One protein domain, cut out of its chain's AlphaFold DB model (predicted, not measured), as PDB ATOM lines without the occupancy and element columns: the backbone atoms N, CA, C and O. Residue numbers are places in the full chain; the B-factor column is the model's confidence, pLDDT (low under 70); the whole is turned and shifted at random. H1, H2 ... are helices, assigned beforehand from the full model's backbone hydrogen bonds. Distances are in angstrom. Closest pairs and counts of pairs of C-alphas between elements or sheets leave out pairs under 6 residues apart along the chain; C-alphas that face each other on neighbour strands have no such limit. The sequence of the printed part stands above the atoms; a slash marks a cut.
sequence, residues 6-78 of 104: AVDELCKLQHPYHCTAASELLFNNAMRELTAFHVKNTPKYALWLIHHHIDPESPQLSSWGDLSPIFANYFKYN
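What this domain is: This is residues 6 to 78 of the 104 residues of an uncharacterized protein of Providencia alcalifaciens DSM 30120 (UniProt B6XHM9). One long helix, H2, makes the longest axis, with the short helix H1 packed on its side near the middle and H3 turned across its far end, so that H2 and H3 make a corner. From H3 a long loop, residues 52 to 71, swings back beside H2, turns round near Ser 63 and returns to a small helix, H4, which sticks out by itself with residues 71 to 77 standing free. The printed part has 73 residues with four named helices, in the order H1, H2, H3, H4, and no named strand; the class is all helix. It is only just loose, close to compact, with a radius of gyration of the C-alphas of 13.7 A, and the C-alphas span 36 by 27 by 20 A.

How they stand to each other: H1, residues 6 to 10, touches H2, residues 21 to 41; their closest C-alphas, those of Val 7 and Ala 30, are 4.5 A apart, and their centres are 8.5 A apart. H2 touches H3, residues 45 to 51, only at the corner by their link, and with its residues 38 to 39 alone. The closest C-alphas of H2 and H3 are those of Val 39 and Ala 46, 5.1 A apart. The lines of H2 and H3 stand at 81 degrees, about perpendicular. H1 and H3 are apart. H4, residues 72 to 77, is apart from H1, H2 and H3. In H1, H2 and H3 every O i to N i+4 pair is within hydrogen-bond range; in H4 0 of 2 such pairs are, while 3 of its 3 O i to N i+3 pairs are.

Where its parts are: H1 runs from Ala 6, with its C-alpha at (38.065, 13.235, -15.581), to Leu 10. H2 runs from Ala 21, C-alpha at (35.017, 18.682, -1.946), to Asn 41, C-alpha at (33.600, 17.708, -31.953), 30.1 A from first to last C-alpha. H3 runs from Tyr 45 to His 51, 9.9 A. H4 runs from Ala 72 to Tyr 77, 9.8 A, and ends with its C-alpha at (15.666, 18.441, -35.565).

The domain as a whole: The two C-alphas farthest apart are those of Ala 21 and Tyr 77, 38.8 A. The printed part has no cut. The link from H2 to H3 is tight, with 3 residues; that from H1 to H2 is short, with 10; that from H3 to H4 is long, with 20. Residues 17 to 22 stand free too. The mean pLDDT of the printed part is 85.7, that of H4 is 73, and one printed residue, Asn 78, is under 70.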
ATOM      1  N   ALA A   6      38.856  12.818 -16.738       94.31
ATOM      2  CA  ALA A   6      38.065  13.235 -15.581       94.31
ATOM      3  C   ALA A   6      36.622  12.725 -15.682       94.31
ATOM      4  O   ALA A   6      36.025  12.373 -14.666       94.31
ATOM      5  N   VAL A   7      36.070  12.630 -16.897       93.88
ATOM      6  CA  VAL A   7      34.761  11.996 -17.135       93.88
ATOM      7  C   VAL A   7      34.827  10.504 -16.813       93.88
ATOM      8  O   VAL A   7      33.985  10.003 -16.068       93.88
ATOM      9  N   ASP A   8      35.855   9.807 -17.303       94.38
ATOM     10  CA  ASP A   8      36.060   8.382 -17.028       94.38
ATOM     11  C   ASP A   8      36.203   8.100 -15.527       94.38
ATOM     12  O   ASP A   8      35.724   7.079 -15.030       94.38
ATOM     13  N   GLU A   9      36.887   8.977 -14.791       95.00
ATOM     14  CA  GLU A   9      37.045   8.879 -13.341       95.00
ATOM     15  C   GLU A   9      35.737   9.190 -12.600       95.00
ATOM     16  O   GLU A   9      35.349   8.433 -11.707       95.00
ATOM     17  N   LEU A  10      35.001  10.226 -13.019       94.69
ATOM     18  CA  LEU A  10      33.683  10.557 -12.471       94.69
ATOM     19  C   LEU A  10      32.705   9.380 -12.616       94.69
ATOM     20  O   LEU A  10      32.008   9.033 -11.663       94.69
ATOM     21  N   CYS A  11      32.695   8.709 -13.772       92.75
ATOM     22  CA  CYS A  11      31.843   7.547 -14.033       92.75
ATOM     23  C   CYS A  11      32.195   6.305 -13.194       92.75
ATOM     24  O   CYS A  11      31.382   5.385 -13.109       92.75
ATOM     25  N   LYS A  12      33.377   6.255 -12.564       94.56
ATOM     26  CA  LYS A  12      33.816   5.139 -11.703       94.56
ATOM     27  C   LYS A  12      33.459   5.330 -10.227       94.56
ATOM     28  O   LYS A  12      33.685   4.411  -9.430       94.56
ATOM     29  N   LEU A  13      32.915   6.490  -9.844       94.38
ATOM     30  CA  LEU A  13      32.514   6.763  -8.464       94.38
ATOM     31  C   LEU A  13      31.505   5.717  -7.969       94.38
ATOM     32  O   LEU A  13      30.426   5.551  -8.529       94.38
ATOM     33  N   GLN A  14      31.840   5.052  -6.862       93.81
ATOM     34  CA  GLN A  14      30.964   4.053  -6.229       93.81
ATOM     35  C   GLN A  14      29.748   4.691  -5.541       93.81
ATOM     36  O   GLN A  14      28.689   4.079  -5.427       93.81
ATOM     37  N   HIS A  15      29.896   5.939  -5.091       91.81
ATOM     38  CA  HIS A  15      28.862   6.703  -4.397       91.81
ATOM     39  C   HIS A  15      28.695   8.082  -5.060       91.81
ATOM     40  O   HIS A  15      29.120   9.087  -4.490       91.81
ATOM     41  N   PRO A  16      28.099   8.157  -6.268       84.94
ATOM     42  CA  PRO A  16      28.086   9.368  -7.102       84.94
ATOM     43  C   PRO A  16      27.330  10.553  -6.483       84.94
ATOM     44  O   PRO A  16      27.542  11.691  -6.882       84.94
ATOM     45  N   TYR A  17      26.470  10.299  -5.495       86.88
ATOM     46  CA  TYR A  17      25.701  11.328  -4.789       86.88
ATOM     47  C   TYR A  17      26.306  11.736  -3.444       86.88
ATOM     48  O   TYR A  17      25.716  12.531  -2.716       86.88
ATOM     49  N   HIS A  18      27.464  11.183  -3.078       90.44
ATOM     50  CA  HIS A  18      28.154  11.593  -1.865       90.44
ATOM     51  C   HIS A  18      28.989  12.844  -2.149       90.44
ATOM     52  O   HIS A  18      30.121  12.757  -2.626       90.44
ATOM     53  N   CYS A  19      28.406  14.010  -1.870       86.50
ATOM     54  CA  CYS A  19      29.044  15.299  -2.111       86.50
ATOM     55  C   CYS A  19      30.173  15.546  -1.106       86.50
ATOM     56  O   CYS A  19      29.955  15.819   0.073       86.50
ATOM     57  N   THR A  20      31.397  15.461  -1.603       93.38
ATOM     58  CA  THR A  20      32.627  15.871  -0.930       93.38
ATOM     59  C   THR A  20      33.314  16.940  -1.775       93.38
ATOM     60  O   THR A  20      33.104  17.006  -2.986       93.38
ATOM     61  N   ALA A  21      34.214  17.724  -1.181       93.38
ATOM     62  CA  ALA A  21      35.017  18.682  -1.946       93.38
ATOM     63  C   ALA A  21      35.793  18.008  -3.102       93.38
ATOM     64  O   ALA A  21      35.965  18.592  -4.169       93.38
ATOM     65  N   ALA A  22      36.224  16.754  -2.912       91.81
ATOM     66  CA  ALA A  22      36.907  15.979  -3.943       91.81
ATOM     67  C   ALA A  22      35.975  15.602  -5.107       91.81
ATOM     68  O   ALA A  22      36.346  15.775  -6.266       91.81
ATOM     69  N   SER A  23      34.755  15.132  -4.820       92.12
ATOM     70  CA  SER A  23      33.781  14.793  -5.866       92.12
ATOM     71  C   SER A  23      33.268  16.031  -6.600       92.12
ATOM     72  O   SER A  23      33.036  15.965  -7.801       92.12
ATOM     73  N   GLU A  24      33.128  17.169  -5.913       91.25
ATOM     74  CA  GLU A  24      32.784  18.451  -6.543       91.25
ATOM     75  C   GLU A  24      33.889  18.931  -7.489       91.25
ATOM     76  O   GLU A  24      33.609  19.338  -8.618       91.25
ATOM     77  N   LEU A  25      35.154  18.851  -7.068       92.00
ATOM     78  CA  LEU A  25      36.289  19.183  -7.928       92.00
ATOM     79  C   LEU A  25      36.349  18.264  -9.156       92.00
ATOM     80  O   LEU A  25      36.509  18.752 -10.275       92.00
ATOM     81  N   LEU A  26      36.176  16.955  -8.960       94.00
ATOM     82  CA  LEU A  26      36.151  15.976 -10.045       94.00
ATOM     83  C   LEU A  26      34.999  16.243 -11.021       94.00
ATOM     84  O   LEU A  26      35.219  16.258 -12.230       94.00
ATOM     85  N   PHE A  27      33.798  16.532 -10.512       92.25
ATOM     86  CA  PHE A  27      32.648  16.916 -11.331       92.25
ATOM     87  C   PHE A  27      32.947  18.163 -12.170       92.25
ATOM     88  O   PHE A  27      32.737  18.159 -13.379       92.25
ATOM     89  N   ASN A  28      33.511  19.209 -11.560       91.38
ATOM     90  CA  ASN A  28      33.891  20.426 -12.275       91.38
ATOM     91  C   ASN A  28      34.929  20.160 -13.377       91.38
ATOM     92  O   ASN A  28      34.838  20.737 -14.459       91.38
ATOM     93  N   ASN A  29      35.905  19.288 -13.130       91.94
ATOM     94  CA  ASN A  29      36.907  18.925 -14.133       91.94
ATOM     95  C   ASN A  29      36.288  18.126 -15.288       91.94
ATOM     96  O   ASN A  29      36.518  18.462 -16.447       91.94
ATOM     97  N   ALA A  30      35.445  17.139 -14.980       92.88
ATOM     98  CA  ALA A  30      34.730  16.344 -15.974       92.88
ATOM     99  C   ALA A  30      33.831  17.213 -16.865       92.88
ATOM    100  O   ALA A  30      33.836  17.080 -18.087       92.88
ATOM    101  N   MET A  31      33.098  18.153 -16.273       91.19
ATOM    102  CA  MET A  31      32.237  19.066 -17.021       91.19
ATOM    103  C   MET A  31      33.043  20.003 -17.938       91.19
ATOM    104  O   MET A  31      32.640  20.216 -19.079       91.19
ATOM    105  N   ARG A  32      34.216  20.492 -17.503       89.12
ATOM    106  CA  ARG A  32      35.129  21.267 -18.371       89.12
ATOM    107  C   ARG A  32      35.639  20.440 -19.548       89.12
ATOM    108  O   ARG A  32      35.651  20.938 -20.671       89.12
ATOM    109  N   GLU A  33      36.026  19.189 -19.305       90.69
ATOM    110  CA  GLU A  33      36.441  18.267 -20.368       90.69
ATOM    111  C   GLU A  33      35.314  18.015 -21.373       90.69
ATOM    112  O   GLU A  33      35.556  18.076 -22.579       90.69
ATOM    113  N   LEU A  34      34.079  17.802 -20.905       89.50
ATOM    114  CA  LEU A  34      32.912  17.635 -21.777       89.50
ATOM    115  C   LEU A  34      32.642  18.884 -22.615       89.50
ATOM    116  O   LEU A  34      32.430  18.775 -23.823       89.50
ATOM    117  N   THR A  35      32.681  20.076 -22.017       87.69
ATOM    118  CA  THR A  35      32.502  21.328 -22.764       87.69
ATOM    119  C   THR A  35      33.572  21.475 -23.844       87.69
ATOM    120  O   THR A  35      33.230  21.698 -25.005       87.69
ATOM    121  N   ALA A  36      34.850  21.274 -23.508       87.19
ATOM    122  CA  ALA A  36      35.947  21.334 -24.475       87.19
ATOM    123  C   ALA A  36      35.800  20.280 -25.588       87.19
ATOM    124  O   ALA A  36      36.030  20.565 -26.767       87.19
ATOM    125  N   PHE A  37      35.363  19.068 -25.237       87.50
ATOM    126  CA  PHE A  37      35.066  18.019 -26.204       87.50
ATOM    127  C   PHE A  37      33.976  18.457 -27.190       87.50
ATOM    128  O   PHE A  37      34.162  18.313 -28.400       87.50
ATOM    129  N   HIS A  38      32.868  19.018 -26.706       86.31
ATOM    130  CA  HIS A  38      31.763  19.454 -27.560       86.31
ATOM    131  C   HIS A  38      32.120  20.663 -28.425       86.31
ATOM    132  O   HIS A  38      31.756  20.682 -29.599       86.31
ATOM    133  N   VAL A  39      32.893  21.623 -27.907       86.00
ATOM    134  CA  VAL A  39      33.425  22.742 -28.707       86.00
ATOM    135  C   VAL A  39      34.192  22.224 -29.922       86.00
ATOM    136  O   VAL A  39      33.997  22.721 -31.029       86.00
ATOM    137  N   LYS A  40      35.006  21.179 -29.737       85.88
ATOM    138  CA  LYS A  40      35.838  20.607 -30.801       85.88
ATOM    139  C   LYS A  40      35.092  19.657 -31.744       85.88
ATOM    140  O   LYS A  40      35.431  19.598 -32.922       85.88
ATOM    141  N   ASN A  41      34.131  18.880 -31.239       81.69
ATOM    142  CA  ASN A  41      33.600  17.708 -31.953       81.69
ATOM    143  C   ASN A  41      32.098  17.763 -32.254       81.69
ATOM    144  O   ASN A  41      31.581  16.846 -32.894       81.69
ATOM    145  N   THR A  42      31.383  18.790 -31.791       82.00
ATOM    146  CA  THR A  42      29.944  18.940 -32.028       82.00
ATOM    147  C   THR A  42      29.686  20.170 -32.896       82.00
ATOM    148  O   THR A  42      29.866  21.305 -32.440       82.00
ATOM    149  N   PRO A  43      29.229  19.982 -34.149       81.50
ATOM    150  CA  PRO A  43      28.862  21.092 -35.012       81.50
ATOM    151  C   PRO A  43      27.890  22.052 -34.318       81.50
ATOM    152  O   PRO A  43      26.929  21.629 -33.682       81.50
ATOM    153  N   LYS A  44      28.123  23.360 -34.476       84.88
ATOM    154  CA  LYS A  44      27.320  24.462 -33.907       84.88
ATOM    155  C   LYS A  44      27.367  24.626 -32.380       84.88
ATOM    156  O   LYS A  44      26.804  25.606 -31.897       84.88
ATOM    157  N   TYR A  45      28.064  23.776 -31.622       86.31
ATOM    158  CA  TYR A  45      28.154  23.943 -30.164       86.31
ATOM    159  C   TYR A  45      28.893  25.231 -29.767       86.31
ATOM    160  O   TYR A  45      28.409  25.989 -28.932       86.31
ATOM    161  N   ALA A  46      30.004  25.554 -30.438       88.38
ATOM    162  CA  ALA A  46      30.715  26.817 -30.215       88.38
ATOM    163  C   ALA A  46      29.838  28.051 -30.516       88.38
ATOM    164  O   ALA A  46      29.832  29.011 -29.753       88.38
ATOM    165  N   LEU A  47      29.037  28.010 -31.591       88.19
ATOM    166  CA  LEU A  47      28.089  29.086 -31.920       88.19
ATOM    167  C   LEU A  47      27.006  29.240 -30.849       88.19
ATOM    168  O   LEU A  47      26.597  30.357 -30.541       88.19
ATOM    169  N   TRP A  48      26.550  28.124 -30.283       87.62
ATOM    170  CA  TRP A  48      25.597  28.126 -29.187       87.62
ATOM    171  C   TRP A  48      26.189  28.776 -27.926       87.62
ATOM    172  O   TRP A  48      25.547  29.652 -27.353       87.62
ATOM    173  N   LEU A  49      27.434  28.457 -27.552       88.94
ATOM    174  CA  LEU A  49      28.121  29.132 -26.439       88.94
ATOM    175  C   LEU A  49      28.243  30.644 -26.667       88.94
ATOM    176  O   LEU A  49      27.874  31.424 -25.790       88.94
ATOM    177  N   ILE A  50      28.664  31.060 -27.866       89.81
ATOM    178  CA  ILE A  50      28.784  32.479 -28.238       89.81
ATOM    179  C   ILE A  50      27.437  33.199 -28.109       89.81
ATOM    180  O   ILE A  50      27.375  34.306 -27.574       89.81
ATOM    181  N   HIS A  51      26.349  32.568 -28.560       88.94
ATOM    182  CA  HIS A  51      24.993  33.109 -28.426       88.94
ATOM    183  C   HIS A  51      24.587  33.319 -26.958       88.94
ATOM    184  O   HIS A  51      23.805  34.216 -26.655       88.94
ATOM    185  N   HIS A  52      25.142  32.526 -26.043       86.94
ATOM    186  CA  HIS A  52      24.937  32.644 -24.600       86.94
ATOM    187  C   HIS A  52      26.034  33.448 -23.886       86.94
ATOM    188  O   HIS A  52      26.120  33.403 -22.663       86.94
ATOM    189  N   HIS A  53      26.842  34.214 -24.629       88.19
ATOM    190  CA  HIS A  53      27.927  35.048 -24.098       88.19
ATOM    191  C   HIS A  53      29.018  34.265 -23.348       88.19
ATOM    192  O   HIS A  53      29.691  34.813 -22.477       88.19
ATOM    193  N   ILE A  54      29.215  32.995 -23.707       88.25
ATOM    194  CA  ILE A  54      30.278  32.141 -23.176       88.25
ATOM    195  C   ILE A  54      31.369  32.011 -24.240       88.25
ATOM    196  O   ILE A  54      31.089  31.662 -25.388       88.25
ATOM    197  N   ASP A  55      32.616  32.275 -23.849       88.44
ATOM    198  CA  ASP A  55      33.783  32.068 -24.708       88.44
ATOM    199  C   ASP A  55      34.020  30.559 -24.934       88.44
ATOM    200  O   ASP A  55      34.234  29.833 -23.959       88.44
ATOM    201  N   PRO A  56      33.987  30.057 -26.185       86.12
ATOM    202  CA  PRO A  56      34.240  28.649 -26.483       86.12
ATOM    203  C   PRO A  56      35.664  28.183 -26.164       86.12
ATOM    204  O   PRO A  56      35.851  27.007 -25.861       86.12
ATOM    205  N   GLU A  57      36.659  29.073 -26.236       82.69
ATOM    206  CA  GLU A  57      38.071  28.720 -26.019       82.69
ATOM    207  C   GLU A  57      38.419  28.648 -24.529       82.69
ATOM    208  O   GLU A  57      39.283  27.882 -24.102       82.69
ATOM    209  N   SER A  58      37.718  29.435 -23.718       80.25
ATOM    210  CA  SER A  58      37.871  29.462 -22.270       80.25
ATOM    211  C   SER A  58      36.510  29.711 -21.609       80.25
ATOM    212  O   SER A  58      36.255  30.825 -21.139       80.25
ATOM    213  N   PRO A  59      35.637  28.693 -21.515       73.88
ATOM    214  CA  PRO A  59      34.335  28.836 -20.878       73.88
ATOM    215  C   PRO A  59      34.505  29.131 -19.380       73.88
ATOM    216  O   PRO A  59      34.710  28.236 -18.557       73.88
ATOM    217  N   GLN A  60      34.447  30.415 -19.022       71.19
ATOM    218  CA  GLN A  60      34.496  30.908 -17.646       71.19
ATOM    219  C   GLN A  60      33.108  30.759 -17.019       71.19
ATOM    220  O   GLN A  60      32.324  31.702 -16.969       71.19
ATOM    221  N   LEU A  61      32.787  29.541 -16.587       75.12
ATOM    222  CA  LEU A  61      31.524  29.231 -15.922       75.12
ATOM    223  C   LEU A  61      31.709  29.323 -14.406       75.12
ATOM    224  O   LEU A  61      32.490  28.566 -13.823       75.12
ATOM    225  N   SER A  62      30.989  30.249 -13.771       72.38
ATOM    226  CA  SER A  62      30.873  30.331 -12.308       72.38
ATOM    227  C   SER A  62      29.997  29.218 -11.741       72.38
ATOM    228  O   SER A  62      30.209  28.766 -10.616       72.38
ATOM    229  N   SER A  63      29.026  28.768 -12.531       82.75
ATOM    230  CA  SER A  63      28.129  27.664 -12.239       82.75
ATOM    231  C   SER A  63      27.810  26.911 -13.527       82.75
ATOM    232  O   SER A  63      27.631  27.503 -14.588       82.75
ATOM    233  N   TRP A  64      27.650  25.592 -13.443       84.12
ATOM    234  CA  TRP A  64      27.159  24.806 -14.582       84.12
ATOM    235  C   TRP A  64      25.702  25.118 -14.936       84.12
ATOM    236  O   TRP A  64      25.270  24.801 -16.038       84.12
ATOM    237  N   GLY A  65      24.963  25.774 -14.034       81.62
ATOM    238  CA  GLY A  65      23.639  26.322 -14.330       81.62
ATOM    239  C   GLY A  65      23.660  27.531 -15.270       81.62
ATOM    240  O   GLY A  65      22.613  27.878 -15.809       81.62
ATOM    241  N   ASP A  66      24.827  28.148 -15.495       81.44
ATOM    242  CA  ASP A  66      24.980  29.268 -16.435       81.44
ATOM    243  C   ASP A  66      24.938  28.781 -17.896       81.44
ATOM    244  O   ASP A  66      24.618  29.540 -18.813       81.44
ATOM    245  N   LEU A  67      25.201  27.488 -18.126       80.31
ATOM    246  CA  LEU A  67      24.932  26.857 -19.411       80.31
ATOM    247  C   LEU A  67      23.424  26.764 -19.608       80.31
ATOM    248  O   LEU A  67      22.714  26.093 -18.857       80.31
ATOM    249  N   SER A  68      22.935  27.405 -20.667       78.12
ATOM    250  CA  SER A  68      21.525  27.293 -21.016       78.12
ATOM    251  C   SER A  68      21.148  25.825 -21.280       78.12
ATOM    252  O   SER A  68      21.934  25.054 -21.834       78.12
ATOM    253  N   PRO A  69      19.945  25.389 -20.886       79.94
ATOM    254  CA  PRO A  69      19.522  24.021 -21.135       79.94
ATOM    255  C   PRO A  69      19.352  23.783 -22.638       79.94
ATOM    256  O   PRO A  69      18.736  24.581 -23.348       79.94
ATOM    257  N   ILE A  70      19.843  22.642 -23.123       76.50
ATOM    258  CA  ILE A  70      19.513  22.158 -24.464       76.50
ATOM    259  C   ILE A  70      18.236  21.328 -24.349       76.50
ATOM    260  O   ILE A  70      18.218  20.252 -23.751       76.50
ATOM    261  N   PHE A  71      17.140  21.832 -24.911       78.56
ATOM    262  CA  PHE A  71      15.855  21.139 -24.860       78.56
ATOM    263  C   PHE A  71      15.879  19.848 -25.680       78.56
ATOM    264  O   PHE A  71      16.376  19.830 -26.802       78.56
ATOM    265  N   ALA A  72      15.228  18.792 -25.183       74.19
ATOM    266  CA  ALA A  72      15.137  17.501 -25.874       74.19
ATOM    267  C   ALA A  72      14.616  17.614 -27.326       74.19
ATOM    268  O   ALA A  72      15.045  16.877 -28.210       74.19
ATOM    269  N   ASN A  73      13.722  18.574 -27.600       74.50
ATOM    270  CA  ASN A  73      13.218  18.826 -28.953       74.50
ATOM    271  C   ASN A  73      14.300  19.310 -29.932       74.50
ATOM    272  O   ASN A  73      14.153  19.081 -31.127       74.50
ATOM    273  N   TYR A  74      15.387  19.933 -29.466       74.12
ATOM    274  CA  TYR A  74      16.502  20.330 -30.327       74.12
ATOM    275  C   TYR A  74      17.105  19.120 -31.051       74.12
ATOM    276  O   TYR A  74      17.322  19.172 -32.262       74.12
ATOM    277  N   PHE A  75      17.278  18.012 -30.327       72.44
ATOM    278  CA  PHE A  75      17.838  16.765 -30.847       72.44
ATOM    279  C   PHE A  75      16.906  16.053 -31.841       72.44
ATOM    280  O   PHE A  75      17.369  15.243 -32.634       72.44
ATOM    281  N   LYS A  76      15.604  16.382 -31.862       71.12
ATOM    282  CA  LYS A  76      14.667  15.868 -32.882       71.12
ATOM    283  C   LYS A  76      14.912  16.471 -34.266       71.12
ATOM    284  O   LYS A  76      14.590  15.842 -35.265       71.12
ATOM    285  N   TYR A  77      15.443  17.696 -34.320       70.06
ATOM    286  CA  TYR A  77      15.666  18.441 -35.565       70.06
ATOM    287  C   TYR A  77      17.145  18.578 -35.931       70.06
ATOM    288  O   TYR A  77      17.470  18.933 -37.062       70.06
ATOM    289  N   ASN A  78      18.044  18.319 -34.981       68.06
ATOM    290  CA  ASN A  78      19.484  18.397 -35.165       68.06
ATOM    291  C   ASN A  78      20.072  17.048 -34.773       68.06
ATOM    292  O   ASN A  78      20.247  16.759 -33.590       68.06
TER     293      ASN A  78